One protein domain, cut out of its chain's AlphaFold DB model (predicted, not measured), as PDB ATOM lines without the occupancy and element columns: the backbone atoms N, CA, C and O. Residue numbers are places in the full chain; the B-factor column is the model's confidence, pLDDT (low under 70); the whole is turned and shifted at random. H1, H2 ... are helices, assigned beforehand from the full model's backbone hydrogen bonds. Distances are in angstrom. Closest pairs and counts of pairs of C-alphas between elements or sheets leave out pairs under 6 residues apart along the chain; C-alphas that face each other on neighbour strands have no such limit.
ATOM      1  N   PHE A   2      29.506  46.905  45.102       53.19
ATOM      2  CA  PHE A   2      29.324  45.935  44.014       53.19
ATOM      3  C   PHE A   2      29.460  44.540  44.629       53.19
ATOM      4  O   PHE A   2      30.541  44.168  45.077       53.19
ATOM      5  N   THR A   3      28.365  43.794  44.739       54.38
ATOM      6  CA  THR A   3      28.438  42.383  45.129       54.38
ATOM      7  C   THR A   3      29.044  41.615  43.957       54.38
ATOM      8  O   THR A   3      28.464  41.675  42.869       54.38
ATOM      9  N   PRO A   4      30.183  40.918  44.119       62.09
ATOM     10  CA  PRO A   4      30.719  40.100  43.044       62.09
ATOM     11  C   PRO A   4      29.678  39.031  42.724       62.09
ATOM     12  O   PRO A   4      29.334  38.211  43.581       62.09
ATOM     13  N   VAL A   5      29.127  39.083  41.512       67.38
ATOM     14  CA  VAL A   5      28.252  38.028  41.006       67.38
ATOM     15  C   VAL A   5      29.104  36.765  40.997       67.38
ATOM     16  O   VAL A   5      30.044  36.655  40.212       67.38
ATOM     17  N   LYS A   6      28.838  35.843  41.930       76.25
ATOM     18  CA  LYS A   6      29.433  34.504  41.913       76.25
ATOM     19  C   LYS A   6      28.866  33.783  40.697       76.25
ATOM     20  O   LYS A   6      27.802  33.180  40.774       76.25
ATOM     21  N   ILE A   7      29.553  33.925  39.575       84.31
ATOM     22  CA  ILE A   7      29.279  33.214  38.334       84.31
ATOM     23  C   ILE A   7      30.173  31.972  38.273       84.31
ATOM     24  O   ILE A   7      31.305  31.997  38.758       84.31
ATOM     25  N   ASP A   8      29.651  30.875  37.728       91.75
ATOM     26  CA  ASP A   8      30.467  29.702  37.425       91.75
ATOM     27  C   ASP A   8      31.418  29.993  36.251       91.75
ATOM     28  O   ASP A   8      31.107  30.783  35.357       91.75
ATOM     29  N   LEU A   9      32.569  29.320  36.220       93.38
ATOM     30  CA  LEU A   9      33.590  29.517  35.192       93.38
ATOM     31  C   LEU A   9      33.042  29.251  33.783       93.38
ATOM     32  O   LEU A   9      33.387  29.964  32.840       93.38
ATOM     33  N   VAL A  10      32.177  28.243  33.621       95.94
ATOM     34  CA  VAL A  10      31.593  27.913  32.312       95.94
ATOM     35  C   VAL A  10      30.720  29.059  31.805       95.94
ATOM     36  O   VAL A  10      30.792  29.416  30.625       95.94
ATOM     37  N   ASP A  11      29.924  29.660  32.684       95.69
ATOM     38  CA  ASP A  11      29.049  30.771  32.323       95.69
ATOM     39  C   ASP A  11      29.842  32.054  32.069       95.69
ATOM     40  O   ASP A  11      29.563  32.753  31.093       95.69
ATOM     41  N   GLU A  12      30.898  32.323  32.842       96.19
ATOM     42  CA  GLU A  12      31.810  33.433  32.554       96.19
ATOM     43  C   GLU A  12      32.424  33.301  31.153       96.19
ATOM     44  O   GLU A  12      32.378  34.240  30.356       96.19
ATOM     45  N   LEU A  13      32.939  32.117  30.806       97.06
ATOM     46  CA  LEU A  13      33.534  31.863  29.491       97.06
ATOM     47  C   LEU A  13      32.519  32.020  28.353       97.06
ATOM     48  O   LEU A  13      32.859  32.536  27.283       97.06
ATOM     49  N   ARG A  14      31.263  31.616  28.568       97.88
ATOM     50  CA  ARG A  14      30.177  31.830  27.599       97.88
ATOM     51  C   ARG A  14      29.893  33.314  27.395       97.88
ATOM     52  O   ARG A  14      29.791  33.745  26.246       97.88
ATOM     53  N   LEU A  15      29.812  34.094  28.474       97.75
ATOM     54  CA  LEU A  15      29.603  35.542  28.401       97.75
ATOM     55  C   LEU A  15      30.761  36.246  27.690       97.75
ATOM     56  O   LEU A  15      30.519  37.057  26.798       97.75
ATOM     57  N   ARG A  16      32.013  35.893  28.010       97.69
ATOM     58  CA  ARG A  16      33.200  36.431  27.323       97.69
ATOM     59  C   ARG A  16      33.187  36.101  25.834       97.69
ATOM     60  O   ARG A  16      33.392  36.978  24.997       97.69
ATOM     61  N   ARG A  17      32.879  34.850  25.476       98.06
ATOM     62  CA  ARG A  17      32.742  34.447  24.069       98.06
ATOM     63  C   ARG A  17      31.673  35.273  23.358       98.06
ATOM     64  O   ARG A  17      31.916  35.745  22.249       98.06
ATOM     65  N   TRP A  18      30.513  35.450  23.986       97.75
ATOM     66  CA  TRP A  18      29.443  36.267  23.426       97.75
ATOM     67  C   TRP A  18      29.893  37.717  23.218       97.75
ATOM     68  O   TRP A  18      29.687  38.254  22.131       97.75
ATOM     69  N   ALA A  19      30.569  38.315  24.203       97.94
ATOM     70  CA  ALA A  19      31.070  39.686  24.131       97.94
ATOM     71  C   ALA A  19      32.034  39.886  22.952       97.94
ATOM     72  O   ALA A  19      31.846  40.811  22.164       97.94
ATOM     73  N   ARG A  20      32.999  38.973  22.755       96.44
ATOM     74  CA  ARG A  20      33.938  39.039  21.617       96.44
ATOM     75  C   ARG A  20      33.246  38.912  20.256       96.44
ATOM     76  O   ARG A  20      33.720  39.492  19.281       96.44
ATOM     77  N   MET A  21      32.161  38.136  20.174       97.31
ATOM     78  CA  MET A  21      31.382  37.948  18.940       97.31
ATOM     79  C   MET A  21      30.436  39.120  18.643       97.31
ATOM     80  O   MET A  21      30.143  39.371  17.478       97.31
ATOM     81  N   ASN A  22      29.973  39.830  19.675       96.62
ATOM     82  CA  ASN A  22      28.972  40.900  19.584       96.62
ATOM     83  C   ASN A  22      29.542  42.247  20.041       96.62
ATOM     84  O   ASN A  22      28.852  43.042  20.675       96.62
ATOM     85  N   HIS A  34      25.905  42.447  31.738       94.94
ATOM     86  CA  HIS A  34      26.701  41.747  32.729       94.94
ATOM     87  C   HIS A  34      28.135  42.318  32.779       94.94
ATOM     88  O   HIS A  34      28.744  42.473  31.717       94.94
ATOM     89  N   PRO A  35      28.725  42.550  33.968       95.19
ATOM     90  CA  PRO A  35      30.063  43.136  34.096       95.19
ATOM     91  C   PRO A  35      31.140  42.405  33.286       95.19
ATOM     92  O   PRO A  35      31.923  43.040  32.599       95.19
ATOM     93  N   VAL A  36      31.103  41.068  33.253       95.81
ATOM     94  CA  VAL A  36      32.008  40.237  32.427       95.81
ATOM     95  C   VAL A  36      31.963  40.607  30.938       95.81
ATOM     96  O   VAL A  36      32.994  40.586  30.271       95.81
ATOM     97  N   ILE A  37      30.782  40.938  30.405       96.81
ATOM     98  CA  ILE A  37      30.640  41.368  29.007       96.81
ATOM     99  C   ILE A  37      31.333  42.719  28.820       96.81
ATOM    100  O   ILE A  37      32.108  42.883  27.878       96.81
ATOM    101  N   LEU A  38      31.057  43.672  29.714       97.19
ATOM    102  CA  LEU A  38      31.623  45.020  29.657       97.19
ATOM    103  C   LEU A  38      33.153  44.983  29.786       97.19
ATOM    104  O   LEU A  38      33.843  45.601  28.975       97.19
ATOM    105  N   ASP A  39      33.675  44.196  30.726       96.56
ATOM    106  CA  ASP A  39      35.109  43.990  30.937       96.56
ATOM    107  C   ASP A  39      35.781  43.379  29.698       96.56
ATOM    108  O   ASP A  39      36.835  43.846  29.266       96.56
ATOM    109  N   GLU A  40      35.176  42.358  29.082       97.44
ATOM    110  CA  GLU A  40      35.729  41.727  27.877       97.44
ATOM    111  C   GLU A  40      35.741  42.694  26.682       97.44
ATOM    112  O   GLU A  40      36.732  42.771  25.956       97.44
ATOM    113  N   MET A  41      34.689  43.498  26.496       97.00
ATOM    114  CA  MET A  41      34.685  44.516  25.441       97.00
ATOM    115  C   MET A  41      35.740  45.607  25.691       97.00
ATOM    116  O   MET A  41      36.373  46.063  24.741       97.00
ATOM    117  N   GLN A  42      36.011  45.971  26.949       95.94
ATOM    118  CA  GLN A  42      37.116  46.875  27.305       95.94
ATOM    119  C   GLN A  42      38.504  46.262  27.061       95.94
ATOM    120  O   GLN A  42      39.470  46.974  26.770       95.94
ATOM    121  N   VAL A  43      38.655  44.942  27.197       95.94
ATOM    122  CA  VAL A  43      39.872  44.245  26.755       95.94
ATOM    123  C   VAL A  43      40.016  44.389  25.240       95.94
ATOM    124  O   VAL A  43      41.064  44.832  24.772       95.94
ATOM    125  N   GLN A  44      38.951  44.132  24.482       93.69
ATOM    126  CA  GLN A  44      38.967  44.241  23.023       93.69
ATOM    127  C   GLN A  44      39.216  45.680  22.526       93.69
ATOM    128  O   GLN A  44      39.927  45.866  21.537       93.69
ATOM    129  N   ASP A  45      38.722  46.701  23.239       93.50
ATOM    130  CA  ASP A  45      39.054  48.114  22.989       93.50
ATOM    131  C   ASP A  45      40.570  48.343  23.025       93.50
ATOM    132  O   ASP A  45      41.131  49.030  22.171       93.50
ATOM    133  N   ARG A  46      41.242  47.778  24.035       92.06
ATOM    134  CA  ARG A  46      42.691  47.910  24.224       92.06
ATOM    135  C   ARG A  46      43.459  47.132  23.162       92.06
ATOM    136  O   ARG A  46      44.391  47.682  22.588       92.06
ATOM    137  N   GLU A  47      43.036  45.909  22.847       88.81
ATOM    138  CA  GLU A  47      43.629  45.098  21.772       88.81
ATOM    139  C   GLU A  47      43.588  45.839  20.421       88.81
ATOM    140  O   GLU A  47      44.604  45.943  19.729       88.81
ATOM    141  N   ASN A  48      42.439  46.426  20.072       80.50
ATOM    142  CA  ASN A  48      42.257  47.158  18.817       80.50
ATOM    143  C   ASN A  48      43.035  48.483  18.755       80.50
ATOM    144  O   ASN A  48      43.323  48.957  17.660       80.50
ATOM    145  N   LYS A  49      43.384  49.080  19.902       73.94
ATOM    146  CA  LYS A  49      44.248  50.272  19.973       73.94
ATOM    147  C   LYS A  49      45.737  49.939  19.824       73.94
ATOM    148  O   LYS A  49      46.507  50.811  19.441       73.94
ATOM    149  N   ILE A  50      46.143  48.707  20.141       60.22
ATOM    150  CA  ILE A  50      47.550  48.271  20.138       60.22
ATOM    151  C   ILE A  50      47.975  47.737  18.762       60.22
ATOM    152  O   ILE A  50      49.130  47.894  18.371       60.22
ATOM    153  N   ALA A  51      47.060  47.146  17.993       53.22
ATOM    154  CA  ALA A  51      47.344  46.753  16.619       53.22
ATOM    155  C   ALA A  51      47.036  47.918  15.661       53.22
ATOM    156  O   ALA A  51      45.865  48.289  15.547       53.22
ATOM    157  N   PRO A  52      48.003  48.447  14.881       50.44
ATOM    158  CA  PRO A  52      47.654  49.119  13.641       50.44
ATOM    159  C   PRO A  52      47.047  48.044  12.739       50.44
ATOM    160  O   PRO A  52      47.744  47.348  12.002       50.44
TER     161      PRO A  52
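What this domain is: This is residues 2 to 22 and 34 to 52 of the 81 residues of an uncharacterized protein of Planctomyces sp. SH-PL14 (UniProt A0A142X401). Two helices pack on each other at a slant and run the same way: the longer, H2, has its earlier part against H1, while its far end sticks out from residue 45 on. Residues 2 to 8 make a lead-in with no named element, passing the beginning of H2 to reach H1. The printed part has 40 residues, with H1 then H2 along the chain and no named strand; the class is all helix. The whole is loose, with a radius of gyration of the C-alphas of 11.5 A, and elongated, spanning 37 by 21 by 14 A.

How they stand to each other: Begin with the longest helix, H2, residues 35 to 50, and look from there to H1, residues 9 to 21. The two touch, with 14 pairs of C-alphas within 8 A. Their closest C-alphas are those of Ala 19 and Ile 37, 5.2 A apart. Their lines stand at a steep tilt of 47 degrees, and they run the same way. In both helices every O i to N i+4 pair is within hydrogen-bond range. Residues 45 to 52, of which 45 to 50 belong to H2, stand free.

Where its parts are: Find C-alpha 35 at (30.063, 43.136, 34.096); from there H2 runs 23.0 A to C-alpha 50 at (47.550, 48.271, 20.138). Then find C-alpha 9 at (33.590, 29.517, 35.192), where H1 begins; it runs 18.4 A to C-alpha 21.

The domain as a whole: The two C-alphas farthest apart are those of Thr 3 and Pro 52, at 37.5 A. Between Asn 22 and His 34 you meet a cut: residues 23 to 33 are not printed, and C-alphas 22 and 34 are 13.4 A apart. The link from H1 to H2 runs across this cut. The mean pLDDT of the printed part is 87.4; look for values under 70 at residues 2 to 5 and 50 to 52 of this model.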